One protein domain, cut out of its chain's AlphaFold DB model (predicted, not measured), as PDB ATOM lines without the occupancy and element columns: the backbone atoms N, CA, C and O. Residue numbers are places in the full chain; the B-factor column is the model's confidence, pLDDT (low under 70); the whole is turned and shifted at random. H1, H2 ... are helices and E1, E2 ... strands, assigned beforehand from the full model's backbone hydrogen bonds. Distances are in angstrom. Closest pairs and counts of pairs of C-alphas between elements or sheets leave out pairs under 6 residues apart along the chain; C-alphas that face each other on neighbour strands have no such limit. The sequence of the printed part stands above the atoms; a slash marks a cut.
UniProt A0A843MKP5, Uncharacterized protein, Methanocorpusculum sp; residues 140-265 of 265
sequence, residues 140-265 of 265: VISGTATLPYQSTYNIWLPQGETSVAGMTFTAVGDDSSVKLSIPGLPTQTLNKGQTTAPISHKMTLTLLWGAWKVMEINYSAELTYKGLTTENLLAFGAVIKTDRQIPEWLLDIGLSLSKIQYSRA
ATOM      1  N   VAL A 140     179.264 174.344  66.801       60.44
ATOM      2  CA  VAL A 140     178.519 173.242  66.176       60.44
ATOM      3  C   VAL A 140     179.530 172.248  65.613       60.44
ATOM      4  O   VAL A 140     180.406 172.621  64.831       60.44
ATOM      5  N   ILE A 141     179.419 170.976  65.997       60.59
ATOM      6  CA  ILE A 141     180.323 169.940  65.486       60.59
ATOM      7  C   ILE A 141     179.963 169.644  64.027       60.59
ATOM      8  O   ILE A 141     178.899 169.100  63.735       60.59
ATOM      9  N   SER A 142     180.874 169.942  63.104       53.59
ATOM     10  CA  SER A 142     180.822 169.488  61.715       53.59
ATOM     11  C   SER A 142     181.602 168.175  61.569       53.59
ATOM     12  O   SER A 142     182.795 168.174  61.280       53.59
ATOM     13  N   GLY A 143     180.960 167.020  61.790       56.94
ATOM     14  CA  GLY A 143     181.609 165.736  61.489       56.94
ATOM     15  C   GLY A 143     181.038 164.484  62.157       56.94
ATOM     16  O   GLY A 143     180.257 164.541  63.101       56.94
ATOM     17  N   THR A 144     181.498 163.333  61.656       60.38
ATOM     18  CA  THR A 144     181.186 161.950  62.070       60.38
ATOM     19  C   THR A 144     181.878 161.547  63.379       60.38
ATOM     20  O   THR A 144     182.466 160.467  63.469       60.38
ATOM     21  N   ALA A 145     181.896 162.425  64.383       74.31
ATOM     22  CA  ALA A 145     182.498 162.095  65.669       74.31
ATOM     23  C   ALA A 145     181.734 160.919  66.301       74.31
ATOM     24  O   ALA A 145     180.520 160.979  66.489       74.31
ATOM     25  N   THR A 146     182.438 159.832  66.613       86.56
ATOM     26  CA  THR A 146     181.854 158.712  67.354       86.56
ATOM     27  C   THR A 146     181.662 159.134  68.805       86.56
ATOM     28  O   THR A 146     182.625 159.547  69.450       86.56
ATOM     29  N   LEU A 147     180.442 159.001  69.326       92.25
ATOM     30  CA  LEU A 147     180.082 159.369  70.698       92.25
ATOM     31  C   LEU A 147     179.713 158.109  71.505       92.25
ATOM     32  O   LEU A 147     178.527 157.853  71.723       92.25
ATOM     33  N   PRO A 148     180.693 157.260  71.877       94.19
ATOM     34  CA  PRO A 148     180.416 155.933  72.426       94.19
ATOM     35  C   PRO A 148     179.917 155.957  73.876       94.19
ATOM     36  O   PRO A 148     179.353 154.970  74.341       94.19
ATOM     37  N   TYR A 149     180.125 157.056  74.604       93.81
ATOM     38  CA  TYR A 149     179.730 157.158  76.005       93.81
ATOM     39  C   TYR A 149     178.358 157.809  76.106       93.81
ATOM     40  O   TYR A 149     178.193 158.957  75.700       93.81
ATOM     41  N   GLN A 150     177.386 157.098  76.676       94.19
ATOM     42  CA  GLN A 150     176.014 157.574  76.833       94.19
ATOM     43  C   GLN A 150     175.635 157.677  78.313       94.19
ATOM     44  O   GLN A 150     175.960 156.803  79.114       94.19
ATOM     45  N   SER A 151     174.925 158.740  78.673       90.50
ATOM     46  CA  SER A 151     174.312 158.937  79.989       90.50
ATOM     47  C   SER A 151     172.873 159.416  79.831       90.50
ATOM     48  O   SER A 151     172.587 160.211  78.936       90.50
ATOM     49  N   THR A 152     171.979 158.948  80.701       91.44
ATOM     50  CA  THR A 152     170.549 159.276  80.650       91.44
ATOM     51  C   THR A 152     170.110 159.949  81.947       91.44
ATOM     52  O   THR A 152     170.449 159.487  83.037       91.44
ATOM     53  N   TYR A 153     169.335 161.023  81.825       89.88
ATOM     54  CA  TYR A 153     168.844 161.825  82.943       89.88
ATOM     55  C   TYR A 153     167.354 162.118  82.791       89.88
ATOM     56  O   TYR A 153     166.840 162.244  81.683       89.88
ATOM     57  N   ASN A 154     166.661 162.277  83.909       92.56
ATOM     58  CA  ASN A 154     165.393 162.986  83.966       92.56
ATOM     59  C   ASN A 154     165.685 164.430  84.363       92.56
ATOM     60  O   ASN A 154     166.400 164.663  85.336       92.56
ATOM     61  N   ILE A 155     165.149 165.378  83.604       91.56
ATOM     62  CA  ILE A 155     165.357 166.812  83.802       91.56
ATOM     63  C   ILE A 155     163.992 167.477  83.943       91.56
ATOM     64  O   ILE A 155     163.086 167.188  83.159       91.56
ATOM     65  N   TRP A 156     163.854 168.380  84.910       93.88
ATOM     66  CA  TRP A 156     162.636 169.160  85.109       93.88
ATOM     67  C   TRP A 156     162.917 170.645  84.947       93.88
ATOM     68  O   TRP A 156     163.610 171.258  85.761       93.88
ATOM     69  N   LEU A 157     162.379 171.217  83.876       92.75
ATOM     70  CA  LEU A 157     162.568 172.622  83.545       92.75
ATOM     71  C   LEU A 157     161.378 173.444  84.053       92.75
ATOM     72  O   LEU A 157     160.230 173.033  83.852       92.75
ATOM     73  N   PRO A 158     161.611 174.611  84.675       93.38
ATOM     74  CA  PRO A 158     160.534 175.562  84.901       93.38
ATOM     75  C   PRO A 158     160.009 176.075  83.556       93.38
ATOM     76  O   PRO A 158     160.737 176.099  82.561       93.38
ATOM     77  N   GLN A 159     158.750 176.507  83.526       94.69
ATOM     78  CA  GLN A 159     158.234 177.209  82.358       94.69
ATOM     79  C   GLN A 159     158.904 178.583  82.212       94.69
ATOM     80  O   GLN A 159     159.136 179.279  83.202       94.69
ATOM     81  N   GLY A 160     159.168 178.986  80.972       94.12
ATOM     82  CA  GLY A 160     159.833 180.241  80.634       94.12
ATOM     83  C   GLY A 160     161.320 180.060  80.344       94.12
ATOM     84  O   GLY A 160     161.737 179.043  79.791       94.12
ATOM     85  N   GLU A 161     162.111 181.086  80.658       91.69
ATOM     86  CA  GLU A 161     163.556 181.090  80.440       91.69
ATOM     87  C   GLU A 161     164.306 180.453  81.611       91.69
ATOM     88  O   GLU A 161     164.066 180.766  82.779       91.69
ATOM     89  N   THR A 162     165.261 179.583  81.299       86.81
ATOM     90  CA  THR A 162     166.168 178.979  82.275       86.81
ATOM     91  C   THR A 162     167.577 178.901  81.708       86.81
ATOM     92  O   THR A 162     167.758 178.763  80.501       86.81
ATOM     93  N   SER A 163     168.593 178.995  82.564       79.31
ATOM     94  CA  SER A 163     169.991 178.890  82.146       79.31
ATOM     95  C   SER A 163     170.620 177.610  82.685       79.31
ATOM     96  O   SER A 163     170.577 177.350  83.890       79.31
ATOM     97  N   VAL A 164     171.204 176.813  81.789       73.38
ATOM     98  CA  VAL A 164     171.889 175.549  82.105       73.38
ATOM     99  C   VAL A 164     173.274 175.604  81.505       73.38
ATOM    100  O   VAL A 164     173.406 175.799  80.298       73.38
ATOM    101  N   ALA A 165     174.305 175.448  82.334       69.69
ATOM    102  CA  ALA A 165     175.696 175.460  81.878       69.69
ATOM    103  C   ALA A 165     176.045 176.671  80.973       69.69
ATOM    104  O   ALA A 165     176.796 176.544  80.010       69.69
ATOM    105  N   GLY A 166     175.471 177.847  81.260       68.31
ATOM    106  CA  GLY A 166     175.698 179.078  80.491       68.31
ATOM    107  C   GLY A 166     174.886 179.210  79.196       68.31
ATOM    108  O   GLY A 166     175.021 180.214  78.504       68.31
ATOM    109  N   MET A 167     174.024 178.245  78.871       70.19
ATOM    110  CA  MET A 167     173.075 178.334  77.760       70.19
ATOM    111  C   MET A 167     171.690 178.715  78.283       70.19
ATOM    112  O   MET A 167     171.209 178.115  79.240       70.19
ATOM    113  N   THR A 168     171.043 179.697  77.656       80.75
ATOM    114  CA  THR A 168     169.666 180.092  77.989       80.75
ATOM    115  C   THR A 168     168.685 179.328  77.117       80.75
ATOM    116  O   THR A 168     168.703 179.467  75.900       80.75
ATOM    117  N   PHE A 169     167.822 178.538  77.737       86.38
ATOM    118  CA  PHE A 169     166.757 177.786  77.093       86.38
ATOM    119  C   PHE A 169     165.425 178.437  77.424       86.38
ATOM    120  O   PHE A 169     165.230 178.914  78.541       86.38
ATOM    121  N   THR A 170     164.486 178.385  76.488       92.38
ATOM    122  CA  THR A 170     163.099 178.777  76.748       92.38
ATOM    123  C   THR A 170     162.212 177.570  76.527       92.38
ATOM    124  O   THR A 170     162.182 177.024  75.424       92.38
ATOM    125  N   ALA A 171     161.493 177.147  77.561       94.56
ATOM    126  CA  ALA A 171     160.574 176.020  77.488       94.56
ATOM    127  C   ALA A 171     159.193 176.467  77.968       94.56
ATOM    128  O   ALA A 171     159.028 176.874  79.115       94.56
ATOM    129  N   VAL A 172     158.191 176.425  77.092       96.06
ATOM    130  CA  VAL A 172     156.808 176.795  77.432       96.06
ATOM    131  C   VAL A 172     155.877 175.747  76.854       96.06
ATOM    132  O   VAL A 172     155.921 175.475  75.655       96.06
ATOM    133  N   GLY A 173     155.051 175.140  77.698       95.62
ATOM    134  CA  GLY A 173     154.215 174.018  77.298       95.62
ATOM    135  C   GLY A 173     153.176 173.630  78.338       95.62
ATOM    136  O   GLY A 173     153.119 174.194  79.429       95.62
ATOM    137  N   ASP A 174     152.379 172.639  77.971       96.12
ATOM    138  CA  ASP A 174     151.369 171.967  78.786       96.12
ATOM    139  C   ASP A 174     151.625 170.451  78.778       96.12
ATOM    140  O   ASP A 174     152.587 169.995  78.168       96.12
ATOM    141  N   ASP A 175     150.779 169.632  79.410       96.38
ATOM    142  CA  ASP A 175     151.017 168.179  79.476       96.38
ATOM    143  C   ASP A 175     151.135 167.489  78.101       96.38
ATOM    144  O   ASP A 175     151.790 166.452  77.982       96.38
ATOM    145  N   SER A 176     150.545 168.061  77.051       96.38
ATOM    146  CA  SER A 176     150.493 167.466  75.715       96.38
ATOM    147  C   SER A 176     151.642 167.904  74.810       96.38
ATOM    148  O   SER A 176     152.146 167.087  74.030       96.38
ATOM    149  N   SER A 177     152.079 169.161  74.915       97.00
ATOM    150  CA  SER A 177     153.077 169.735  74.014       97.00
ATOM    151  C   SER A 177     153.944 170.804  74.673       97.00
ATOM    152  O   SER A 177     153.523 171.497  75.596       97.00
ATOM    153  N   VAL A 178     155.166 170.963  74.170       97.69
ATOM    154  CA  VAL A 178     156.107 171.989  74.620       97.69
ATOM    155  C   VAL A 178     156.789 172.664  73.441       97.69
ATOM    156  O   VAL A 178     157.247 172.011  72.505       97.69
ATOM    157  N   LYS A 179     156.881 173.993  73.495       96.88
ATOM    158  CA  LYS A 179     157.750 174.793  72.635       96.88
ATOM    159  C   LYS A 179     159.088 174.965  73.333       96.88
ATOM    160  O   LYS A 179     159.153 175.556  74.410       96.88
ATOM    161  N   LEU A 180     160.136 174.446  72.709       93.62
ATOM    162  CA  LEU A 180     161.497 174.468  73.216       93.62
ATOM    163  C   LEU A 180     162.380 175.292  72.277       93.62
ATOM    164  O   LEU A 180     162.535 174.963  71.099       93.62
ATOM    165  N   SER A 181     162.950 176.367  72.808       91.94
ATOM    166  CA  SER A 181     163.952 177.188  72.138       91.94
ATOM    167  C   SER A 181     165.314 176.921  72.760       91.94
ATOM    168  O   SER A 181     165.482 177.011  73.979       91.94
ATOM    169  N   ILE A 182     166.268 176.553  71.910       85.44
ATOM    170  CA  ILE A 182     167.641 176.222  72.280       85.44
ATOM    171  C   ILE A 182     168.557 177.130  71.460       85.44
ATOM    172  O   ILE A 182     168.360 177.218  70.245       85.44
ATOM    173  N   PRO A 183     169.550 177.799  72.068       76.75
ATOM    174  CA  PRO A 183     170.455 178.675  71.337       76.75
ATOM    175  C   PRO A 183     171.114 177.952  70.158       76.75
ATOM    176  O   PRO A 183     171.639 176.853  70.306       76.75
ATOM    177  N   GLY A 184     171.083 178.577  68.981       73.38
ATOM    178  CA  GLY A 184     171.670 178.013  67.760       73.38
ATOM    179  C   GLY A 184     170.799 176.986  67.030       73.38
ATOM    180  O   GLY A 184     171.200 176.524  65.963       73.38
ATOM    181  N   LEU A 185     169.606 176.664  67.540       78.69
ATOM    182  CA  LEU A 185     168.636 175.800  66.869       78.69
ATOM    183  C   LEU A 185     167.299 176.518  66.641       78.69
ATOM    184  O   LEU A 185     166.923 177.398  67.418       78.69
ATOM    185  N   PRO A 186     166.545 176.146  65.590       84.69
ATOM    186  CA  PRO A 186     165.181 176.627  65.433       84.69
ATOM    187  C   PRO A 186     164.321 176.149  66.609       84.69
ATOM    188  O   PRO A 186     164.488 175.032  67.102       84.69
ATOM    189  N   THR A 187     163.374 176.985  67.035       91.62
ATOM    190  CA  THR A 187     162.388 176.609  68.051       91.62
ATOM    191  C   THR A 187     161.606 175.385  67.584       91.62
ATOM    192  O   THR A 187     161.010 175.390  66.506       91.62
ATOM    193  N   GLN A 188     161.592 174.342  68.408       92.44
ATOM    194  CA  GLN A 188     160.905 173.085  68.128       92.44
ATOM    195  C   GLN A 188     159.634 172.995  68.970       92.44
ATOM    196  O   GLN A 188     159.617 173.409  70.127       92.44
ATOM    197  N   THR A 189     158.563 172.453  68.394       96.88
ATOM    198  CA  THR A 189     157.374 172.046  69.154       96.88
ATOM    199  C   THR A 189     157.400 170.532  69.271       96.88
ATOM    200  O   THR A 189     157.447 169.849  68.250       96.88
ATOM    201  N   LEU A 190     157.408 170.021  70.497       95.94
ATOM    202  CA  LEU A 190     157.457 168.595  70.798       95.94
ATOM    203  C   LEU A 190     156.139 168.182  71.439       95.94
ATOM    204  O   LEU A 190     155.725 168.781  72.430       95.94
ATOM    205  N   ASN A 191     155.513 167.137  70.916       98.00
ATOM    206  CA  ASN A 191     154.430 166.451  71.614       98.00
ATOM    207  C   ASN A 191     154.998 165.487  72.664       98.00
ATOM    208  O   ASN A 191     156.156 165.067  72.583       98.00
ATOM    209  N   LYS A 192     154.180 165.100  73.642       97.44
ATOM    210  CA  LYS A 192     154.541 164.099  74.654       97.44
ATOM    211  C   LYS A 192     155.054 162.814  73.990       97.44
ATOM    212  O   LYS A 192     154.413 162.255  73.103       97.44
ATOM    213  N   GLY A 193     156.231 162.365  74.411       96.81
ATOM    214  CA  GLY A 193     156.954 161.219  73.861       96.81
ATOM    215  C   GLY A 193     157.848 161.527  72.655       96.81
ATOM    216  O   GLY A 193     158.602 160.648  72.244       96.81
ATOM    217  N   GLN A 194     157.811 162.739  72.090       97.00
ATOM    218  CA  GLN A 194     158.703 163.119  70.990       97.00
ATOM    219  C   GLN A 194     160.076 163.557  71.499       97.00
ATOM    220  O   GLN A 194     160.196 164.202  72.543       97.00
ATOM    221  N   THR A 195     161.101 163.222  70.718       94.50
ATOM    222  CA  THR A 195     162.502 163.562  70.977       94.50
ATOM    223  C   THR A 195     162.954 164.689  70.054       94.50
ATOM    224  O   THR A 195     162.592 164.704  68.877       94.50
ATOM    225  N   THR A 196     163.745 165.628  70.573       89.00
ATOM    226  CA  THR A 196     164.389 166.672  69.766       89.00
ATOM    227  C   THR A 196     165.344 166.075  68.741       89.00
ATOM    228  O   THR A 196     165.891 164.987  68.932       89.00
ATOM    229  N   ALA A 197     165.648 166.843  67.694       84.50
ATOM    230  CA  ALA A 197     166.853 166.577  66.919       84.50
ATOM    231  C   ALA A 197     168.098 166.574  67.842       84.50
ATOM    232  O   ALA A 197     168.140 167.370  68.791       84.50
ATOM    233  N   PRO A 198     169.092 165.703  67.589       83.75
ATOM    234  CA  PRO A 198     170.317 165.668  68.373       83.75
ATOM    235  C   PRO A 198     171.063 166.997  68.270       83.75
ATOM    236  O   PRO A 198     171.296 167.527  67.181       83.75
ATOM    237  N   ILE A 199     171.441 167.525  69.426       79.50
ATOM    238  CA  ILE A 199     172.090 168.821  69.580       79.50
ATOM    239  C   ILE A 199     173.583 168.566  69.761       79.50
ATOM    240  O   ILE A 199     174.012 168.201  70.853       79.50
ATOM    241  N   SER A 200     174.360 168.716  68.690       82.69
ATOM    242  CA  SER A 200     175.793 168.405  68.694       82.69
ATOM    243  C   SER A 200     176.646 169.651  68.912       82.69
ATOM    244  O   SER A 200     176.714 170.526  68.048       82.69
ATOM    245  N   HIS A 201     177.344 169.694  70.044       79.81
ATOM    246  CA  HIS A 201     178.178 170.819  70.448       79.81
ATOM    247  C   HIS A 201     179.517 170.378  71.013       79.81
ATOM    248  O   HIS A 201     179.705 169.274  71.528       79.81
ATOM    249  N   LYS A 202     180.455 171.312  70.944       80.75
ATOM    250  CA  LYS A 202     181.775 171.202  71.530       80.75
ATOM    251  C   LYS A 202     181.812 171.938  72.868       80.75
ATOM    252  O   LYS A 202     181.661 173.151  72.908       80.75
ATOM    253  N   MET A 203     182.044 171.219  73.960       77.81
ATOM    254  CA  MET A 203     182.253 171.798  75.286       77.81
ATOM    255  C   MET A 203     183.749 171.906  75.571       77.81
ATOM    256  O   MET A 203     184.461 170.905  75.551       77.81
ATOM    257  N   THR A 204     184.238 173.106  75.883       78.06
ATOM    258  CA  THR A 204     185.628 173.303  76.322       78.06
ATOM    259  C   THR A 204     185.655 173.709  77.789       78.06
ATOM    260  O   THR A 204     185.162 174.771  78.155       78.06
ATOM    261  N   LEU A 205     186.251 172.866  78.631       75.12
ATOM    262  CA  LEU A 205     186.508 173.167  80.032       75.12
ATOM    263  C   LEU A 205     187.857 173.873  80.157       75.12
ATOM    264  O   LEU A 205     188.908 173.315  79.814       75.12
ATOM    265  N   THR A 206     187.824 175.089  80.690       72.06
ATOM    266  CA  THR A 206     189.014 175.879  80.993       72.06
ATOM    267  C   THR A 206     189.080 176.196  82.485       72.06
ATOM    268  O   THR A 206     188.059 176.402  83.134       72.06
ATOM    269  N   LEU A 207     190.290 176.212  83.039       70.31
ATOM    270  CA  LEU A 207     190.587 176.678  84.392       70.31
ATOM    271  C   LEU A 207     191.328 178.014  84.330       70.31
ATOM    272  O   LEU A 207     191.836 178.408  83.277       70.31
ATOM    273  N   LEU A 208     191.414 178.682  85.486       71.12
ATOM    274  CA  LEU A 208     192.160 179.930  85.667       71.12
ATOM    275  C   LEU A 208     191.728 181.009  84.658       71.12
ATOM    276  O   LEU A 208     192.535 181.469  83.855       71.12
ATOM    277  N   TRP A 209     190.443 181.391  84.676       66.44
ATOM    278  CA  TRP A 209     189.894 182.434  83.790       66.44
ATOM    279  C   TRP A 209     190.155 182.190  82.293       66.44
ATOM    280  O   TRP A 209     190.509 183.100  81.550       66.44
ATOM    281  N   GLY A 210     190.012 180.949  81.828       66.50
ATOM    282  CA  GLY A 210     190.199 180.634  80.410       66.50
ATOM    283  C   GLY A 210     191.652 180.429  79.988       66.50
ATOM    284  O   GLY A 210     191.889 179.997  78.862       66.50
ATOM    285  N   ALA A 211     192.624 180.681  80.870       74.12
ATOM    286  CA  ALA A 211     194.032 180.569  80.516       74.12
ATOM    287  C   ALA A 211     194.418 179.123  80.181       74.12
ATOM    288  O   ALA A 211     195.263 178.893  79.314       74.12
ATOM    289  N   TRP A 212     193.862 178.144  80.902       73.12
ATOM    290  CA  TRP A 212     194.311 176.754  80.823       73.12
ATOM    291  C   TRP A 212     193.181 175.840  80.368       73.12
ATOM    292  O   TRP A 212     192.220 175.601  81.095       73.12
ATOM    293  N   LYS A 213     193.318 175.284  79.164       82.50
ATOM    294  CA  LYS A 213     192.388 174.293  78.621       82.50
ATOM    295  C   LYS A 213     192.640 172.930  79.253       82.50
ATOM    296  O   LYS A 213     193.680 172.320  79.026       82.50
ATOM    297  N   VAL A 214     191.670 172.457  80.027       80.94
ATOM    298  CA  VAL A 214     191.759 171.175  80.740       80.94
ATOM    299  C   VAL A 214     191.166 170.054  79.916       80.94
ATOM    300  O   VAL A 214     191.729 168.965  79.843       80.94
ATOM    301  N   MET A 215     190.014 170.313  79.306       80.94
ATOM    302  CA  MET A 215     189.282 169.292  78.581       80.94
ATOM    303  C   MET A 215     188.500 169.911  77.435       80.94
ATOM    304  O   MET A 215     188.028 171.040  77.509       80.94
ATOM    305  N   GLU A 216     188.361 169.149  76.367       85.12
ATOM    306  CA  GLU A 216     187.469 169.431  75.255       85.12
ATOM    307  C   GLU A 216     186.610 168.190  75.082       85.12
ATOM    308  O   GLU A 216     187.165 167.100  75.075       85.12
ATOM    309  N   ILE A 217     185.294 168.325  75.004       84.88
ATOM    310  CA  ILE A 217     184.363 167.208  74.887       84.88
ATOM    311  C   ILE A 217     183.441 167.507  73.722       84.88
ATOM    312  O   ILE A 217     182.791 168.552  73.691       84.88
ATOM    313  N   ASN A 218     183.359 166.577  72.783       88.88
ATOM    314  CA  ASN A 218     182.294 166.598  71.796       88.88
ATOM    315  C   ASN A 218     181.096 165.883  72.407       88.88
ATOM    316  O   ASN A 218     181.230 164.744  72.865       88.88
ATOM    317  N   TYR A 219     179.944 166.542  72.440       88.06
ATOM    318  CA  TYR A 219     178.727 165.955  72.978       88.06
ATOM    319  C   TYR A 219     177.551 166.131  72.025       88.06
ATOM    320  O   TYR A 219     177.497 167.072  71.235       88.06
ATOM    321  N   SER A 220     176.606 165.203  72.110       87.69
ATOM    322  CA  SER A 220     175.302 165.290  71.475       87.69
ATOM    323  C   SER A 220     174.230 165.035  72.519       87.69
ATOM    324  O   SER A 220     174.332 164.071  73.278       87.69
ATOM    325  N   ALA A 221     173.235 165.911  72.591       89.31
ATOM    326  CA  ALA A 221     172.129 165.782  73.529       89.31
ATOM    327  C   ALA A 221     170.803 165.604  72.787       89.31
ATOM    328  O   ALA A 221     170.515 166.314  71.827       89.31
ATOM    329  N   GLU A 222     169.985 164.675  73.261       91.06
ATOM    330  CA  GLU A 222     168.628 164.428  72.784       91.06
ATOM    331  C   GLU A 222     167.667 164.582  73.968       91.06
ATOM    332  O   GLU A 222     167.925 164.042  75.046       91.06
ATOM    333  N   LEU A 223     166.575 165.327  73.786       93.00
ATOM    334  CA  LEU A 223     165.574 165.569  74.825       93.00
ATOM    335  C   LEU A 223     164.227 164.995  74.395       93.00
ATOM    336  O   LEU A 223     163.663 165.421  73.391       93.00
ATOM    337  N   THR A 224     163.684 164.065  75.171       96.25
ATOM    338  CA  THR A 224     162.345 163.499  74.997       96.25
ATOM    339  C   THR A 224     161.370 164.170  75.947       96.25
ATOM    340  O   THR A 224     161.543 164.084  77.165       96.25
ATOM    341  N   TYR A 225     160.324 164.810  75.424       97.25
ATOM    342  CA  TYR A 225     159.318 165.449  76.268       97.25
ATOM    343  C   TYR A 225     158.438 164.405  76.967       97.25
ATOM    344  O   TYR A 225     157.833 163.562  76.308       97.25
ATOM    345  N   LYS A 226     158.357 164.439  78.301       97.25
ATOM    346  CA  LYS A 226     157.587 163.473  79.107       97.25
ATOM    347  C   LYS A 226     156.244 164.009  79.601       97.25
ATOM    348  O   LYS A 226     155.453 163.216  80.103       97.25
ATOM    349  N   GLY A 227     155.965 165.300  79.438       97.06
ATOM    350  CA  GLY A 227     154.738 165.941  79.913       97.06
ATOM    351  C   GLY A 227     154.981 166.919  81.062       97.06
ATOM    352  O   GLY A 227     156.125 167.246  81.398       97.06
ATOM    353  N   LEU A 228     153.889 167.373  81.668       96.62
ATOM    354  CA  LEU A 228     153.906 168.336  82.764       96.62
ATOM    355  C   LEU A 228     153.780 167.592  84.098       96.62
ATOM    356  O   LEU A 228     152.947 166.702  84.262       96.62
ATOM    357  N   THR A 229     154.622 167.941  85.064       95.56
ATOM    358  CA  THR A 229     154.527 167.402  86.426       95.56
ATOM    359  C   THR A 229     153.410 168.073  87.223       95.56
ATOM    360  O   THR A 229     152.912 169.139  86.863       95.56
ATOM    361  N   THR A 230     153.064 167.488  88.371       93.69
ATOM    362  CA  THR A 230     152.119 168.075  89.337       93.69
ATOM    363  C   THR A 230     152.578 169.424  89.897       93.69
ATOM    364  O   THR A 230     151.748 170.206  90.345       93.69
ATOM    365  N   GLU A 231     153.880 169.717  89.849       93.25
ATOM    366  CA  GLU A 231     154.480 170.981  90.301       93.25
ATOM    367  C   GLU A 231     154.604 172.023  89.177       93.25
ATOM    368  O   GLU A 231     155.311 173.017  89.317       93.25
ATOM    369  N   ASN A 232     153.928 171.807  88.042       93.75
ATOM    370  CA  ASN A 232     153.991 172.677  86.865       93.75
ATOM    371  C   ASN A 232     155.404 172.799  86.244       93.75
ATOM    372  O   ASN A 232     155.716 173.772  85.555       93.75
ATOM    373  N   LEU A 233     156.261 171.797  86.464       95.06
ATOM    374  CA  LEU A 233     157.560 171.663  85.800       95.06
ATOM    375  C   LEU A 233     157.435 170.782  84.558       95.06
ATOM    376  O   LEU A 233     156.763 169.747  84.594       95.06
ATOM    377  N   LEU A 234     158.120 171.160  83.486       95.75
ATOM    378  CA  LEU A 234     158.189 170.401  82.242       95.75
ATOM    379  C   LEU A 234     159.202 169.265  82.406       95.75
ATOM    380  O   LEU A 234     160.389 169.516  82.619       95.75
ATOM    381  N   ALA A 235     158.740 168.019  82.317       96.62
ATOM    382  CA  ALA A 235     159.584 166.841  82.467       96.62
ATOM    383  C   ALA A 235     160.183 166.413  81.122       96.62
ATOM    384  O   ALA A 235     159.474 166.253  80.126       96.62
ATOM    385  N   PHE A 236     161.483 166.142  81.115       95.25
ATOM    386  CA  PHE A 236     162.221 165.646  79.960       95.25
ATOM    387  C   PHE A 236     163.054 164.420  80.331       95.25
ATOM    388  O   PHE A 236     163.625 164.341  81.417       95.25
ATOM    389  N   GLY A 237     163.145 163.458  79.416       94.81
ATOM    390  CA  GLY A 237     164.222 162.471  79.408       94.81
ATOM    391  C   GLY A 237     165.358 162.994  78.542       94.81
ATOM    392  O   GLY A 237     165.139 163.264  77.371       94.81
ATOM    393  N   ALA A 238     166.548 163.149  79.099       92.44
ATOM    394  CA  ALA A 238     167.724 163.593  78.376       92.44
ATOM    395  C   ALA A 238     168.680 162.428  78.152       92.44
ATOM    396  O   ALA A 238     169.026 161.720  79.097       92.44
ATOM    397  N   VAL A 239     169.138 162.260  76.918       92.31
ATOM    398  CA  VAL A 239     170.216 161.340  76.558       92.31
ATOM    399  C   VAL A 239     171.400 162.175  76.098       92.31
ATOM    400  O   VAL A 239     171.308 162.902  75.113       92.31
ATOM    401  N   ILE A 240     172.513 162.078  76.818       89.88
ATOM    402  CA  ILE A 240     173.754 162.790  76.521       89.88
ATOM    403  C   ILE A 240     174.779 161.764  76.044       89.88
ATOM    404  O   ILE A 240     175.126 160.837  76.775       89.88
ATOM    405  N   LYS A 241     175.260 161.934  74.815       92.38
ATOM    406  CA  LYS A 241     176.305 161.121  74.186       92.38
ATOM    407  C   LYS A 241     177.580 161.942  74.085       92.38
ATOM    408  O   LYS A 241     177.518 163.113  73.728       92.38
ATOM    409  N   THR A 242     178.729 161.357  74.394       91.88
ATOM    410  CA  THR A 242     180.017 162.064  74.485       91.88
ATOM    411  C   THR A 242     181.136 161.261  73.828       91.88
ATOM    412  O   THR A 242     181.083 160.030  73.777       91.88
ATOM    413  N   ASP A 243     182.147 161.956  73.299       93.31
ATOM    414  CA  ASP A 243     183.325 161.336  72.667       93.31
ATOM    415  C   ASP A 243     184.308 160.733  73.681       93.31
ATOM    416  O   ASP A 243     185.128 159.879  73.339       93.31
ATOM    417  N   ARG A 244     184.208 161.149  74.944       91.12
ATOM    418  CA  ARG A 244     185.022 160.670  76.060       91.12
ATOM    419  C   ARG A 244     184.199 160.559  77.329       91.12
ATOM    420  O   ARG A 244     183.245 161.305  77.520       91.12
ATOM    421  N   GLN A 245     184.616 159.667  78.221       90.38
ATOM    422  CA  GLN A 245     183.977 159.515  79.517       90.38
ATOM    423  C   GLN A 245     184.101 160.815  80.319       90.38
ATOM    424  O   GLN A 245     185.208 161.263  80.626       90.38
ATOM    425  N   ILE A 246     182.957 161.412  80.655       81.88
ATOM    426  CA  ILE A 246     182.906 162.564  81.550       81.88
ATOM    427  C   ILE A 246     182.970 162.045  82.992       81.88
ATOM    428  O   ILE A 246     182.158 161.191  83.358       81.88
ATOM    429  N   PRO A 247     183.912 162.526  83.822       81.19
ATOM    430  CA  PRO A 247     183.906 162.216  85.245       81.19
ATOM    431  C   PRO A 247     182.580 162.639  85.890       81.19
ATOM    432  O   PRO A 247     182.125 163.757  85.660       81.19
ATOM    433  N   GLU A 248     181.987 161.781  86.724       76.75
ATOM    434  CA  GLU A 248     180.658 162.033  87.314       76.75
ATOM    435  C   GLU A 248     180.600 163.367  88.072       76.75
ATOM    436  O   GLU A 248     179.684 164.157  87.866       76.75
ATOM    437  N   TRP A 249     181.656 163.697  88.822       79.06
ATOM    438  CA  TRP A 249     181.744 164.956  89.562       79.06
ATOM    439  C   TRP A 249     181.607 166.206  88.674       79.06
ATOM    440  O   TRP A 249     181.146 167.242  89.142       79.06
ATOM    441  N   LEU A 250     182.001 166.141  87.394       74.44
ATOM    442  CA  LEU A 250     181.902 167.284  86.483       74.44
ATOM    443  C   LEU A 250     180.451 167.517  86.037       74.44
ATOM    444  O   LEU A 250     180.028 168.663  85.881       74.44
ATOM    445  N   LEU A 251     179.692 166.434  85.861       73.44
ATOM    446  CA  LEU A 251     178.265 166.488  85.544       73.44
ATOM    447  C   LEU A 251     177.478 167.035  86.735       73.44
ATOM    448  O   LEU A 251     176.662 167.937  86.555       73.44
ATOM    449  N   ASP A 252     177.800 166.573  87.942       72.25
ATOM    450  CA  ASP A 252     177.172 167.051  89.176       72.25
ATOM    451  C   ASP A 252     177.418 168.549  89.390       72.25
ATOM    452  O   ASP A 252     176.500 169.287  89.753       72.25
ATOM    453  N   ILE A 253     178.629 169.043  89.106       72.38
ATOM    454  CA  ILE A 253     178.925 170.482  89.156       72.38
ATOM    455  C   ILE A 253     178.115 171.240  88.101       72.38
ATOM    456  O   ILE A 253     177.448 172.218  88.430       72.38
ATOM    457  N   GLY A 254     178.136 170.796  86.841       69.69
ATOM    458  CA  GLY A 254     177.418 171.483  85.764       69.69
ATOM    459  C   GLY A 254     175.913 171.584  86.024       69.69
ATOM    460  O   GLY A 254     175.310 172.636  85.797       69.69
ATOM    461  N   LEU A 255     175.320 170.511  86.550       71.88
ATOM    462  CA  LEU A 255     173.895 170.443  86.851       71.88
ATOM    463  C   LEU A 255     173.536 171.153  88.164       71.88
ATOM    464  O   LEU A 255     172.528 171.852  88.197       71.88
ATOM    465  N   SER A 256     174.356 171.065  89.216       69.69
ATOM    466  CA  SER A 256     174.105 171.785  90.484       69.69
ATOM    467  C   SER A 256     174.188 173.306  90.350       69.69
ATOM    468  O   SER A 256     173.530 174.027  91.099       69.69
ATOM    469  N   LEU A 257     174.956 173.810  89.382       66.88
ATOM    470  CA  LEU A 257     174.996 175.240  89.058       66.88
ATOM    471  C   LEU A 257     173.749 175.713  88.303       66.88
ATOM    472  O   LEU A 257     173.463 176.912  88.270       66.88
ATOM    473  N   SER A 258     173.005 174.793  87.691       68.44
ATOM    474  CA  SER A 258     171.732 175.107  87.056       68.44
ATOM    475  C   SER A 258     170.612 175.092  88.097       68.44
ATOM    476  O   SER A 258     170.569 174.233  88.973       68.44
ATOM    477  N   LYS A 259     169.663 176.032  88.022       76.81
ATOM    478  CA  LYS A 259     168.477 176.062  88.909       76.81
ATOM    479  C   LYS A 259     167.436 174.995  88.529       76.81
ATOM    480  O   LYS A 259     166.235 175.242  88.595       76.81
ATOM    481  N   ILE A 260     167.889 173.843  88.054       82.44
ATOM    482  CA  ILE A 260     167.069 172.791  87.463       82.44
ATOM    483  C   ILE A 260     167.160 171.553  88.330       82.44
ATOM    484  O   ILE A 260     168.227 171.194  88.825       82.44
ATOM    485  N   GLN A 261     166.024 170.887  88.494       85.94
ATOM    486  CA  GLN A 261     165.997 169.593  89.149       85.94
ATOM    487  C   GLN A 261     166.396 168.521  88.135       85.94
ATOM    488  O   GLN A 261     165.975 168.550  86.973       85.94
ATOM    489  N   TYR A 262     167.182 167.551  88.585       85.69
ATOM    490  CA  TYR A 262     167.584 166.416  87.771       85.69
ATOM    491  C   TYR A 262     167.683 165.149  88.617       85.69
ATOM    492  O   TYR A 262     167.902 165.195  89.826       85.69
ATOM    493  N   SER A 263     167.510 164.004  87.969       89.19
ATOM    494  CA  SER A 263     167.824 162.694  88.540       89.19
ATOM    495  C   SER A 263     168.383 161.794  87.451       89.19
ATOM    496  O   SER A 263     168.079 161.969  86.269       89.19
ATOM    497  N   ARG A 264     169.214 160.827  87.825       84.69
ATOM    498  CA  ARG A 264     169.674 159.810  86.880       84.69
ATOM    499  C   ARG A 264     168.508 158.874  86.555       84.69
ATOM    500  O   ARG A 264     167.753 158.514  87.459       84.69
ATOM    501  N   ALA A 265     168.337 158.563  85.273       79.75
ATOM    502  CA  ALA A 265     167.311 157.630  84.808       79.75
ATOM    503  C   ALA A 265     167.783 156.177  84.914       79.75
ATOM    504  O   ALA A 265     169.010 155.949  84.792       79.75
TER     505      ALA A 265
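AT A GLANCE: This is residues 140 to 265 of the 265 residues of an uncharacterized protein of Methanocorpusculum sp (UniProt A0A843MKP5). Two strongly twisted sheets lie partly face to face as a loose-ended sandwich, a larger one of E6, E7, E8, E1 and E9 and a smaller one of E2, E3, E4 and E5. The long hairpin E6 and E7 runs on past the smaller sheet and makes one end of the longest axis, and the one short helix, H1, lies at the side by E9 and the end of E2. The printed part has 126 residues with nine named strands and one named helix, in the order E1 to E8, H1, E9, and both sheets are antiparallel. The class is mostly strand; the whole is compact, with a radius of gyration of the C-alphas of 14.8 A and spans of 43 by 30 by 26 A.

IN THESE COORDINATES: E1, residues 149 to 157, begins at C-alpha 149 (179.730, 157.158, 76.005), is 24.3 A long and bends by 53 degrees at residue 154. E2 is residues 160 to 164, E3 167 to 173, E4 177 to 181 and E5 188 to 191. E6, residues 199 to 207, is 25.0 A long. E7, residues 212 to 228, is the longest strand at 41.3 A, from C-alpha 212 (194.311, 176.754, 80.823), and bends by 67 degrees at residue 225. E8, residues 234 to 242, is 24.6 A long. H1 is residues 248 to 256, and E9, residues 261 to 264, ends at C-alpha 264 (169.674, 159.810, 86.880).

HOW THE PARTS SIT: The larger sheet runs E6, E7, E8, E1, E9. Across it, these backbone pairs are within hydrogen-bond range: N 203 and O 217 of the neighbours E6 and E7 at 2.8 A, N 222 and O 239 of E7 and E8 at 2.9 A, N 153 and O 238 of E1 and E8 at 2.8 A, and N 154 and O 263 of E1 and E9 at 2.8 A. E6, E7 and E8 form a meander, each strand the antiparallel neighbour of the one before, and so do E2, E3, E4 and E5, with N 162 and O 169 at 2.8 A, N 172 and O 179 at 3.0 A and N 178 and O 190 at 2.8 A. In the sandwich, two sheets face to face, the facing parts are 9.0 A centre to centre; the closest C-alphas of E5 and E7 are those of Leu 190 and Tyr 225, 6.6 A apart. E8, H1 and E9 form a split strand-helix-strand unit, two strands running the same way with E1 between them, and its crossover is right-handed. H1 is on the larger sheet but only grazes it, with residues 250 to 256; its closest C-alpha pair with E2 is Leu 255 and Val 164, 7.3 A. In H1 every O i to N i+4 pair is within hydrogen-bond range.

THE WHOLE: The C-alphas farthest apart, those of Ser 176 and Ala 211, are 45.7 A apart. The printed part has no cut and no long link, and it ends at residue 265, the chain's last. The mean pLDDT of the printed part is 85.2; residues 140 to 144, 165 to 166, 209 to 210, 254 and 256 to 258 are under 70.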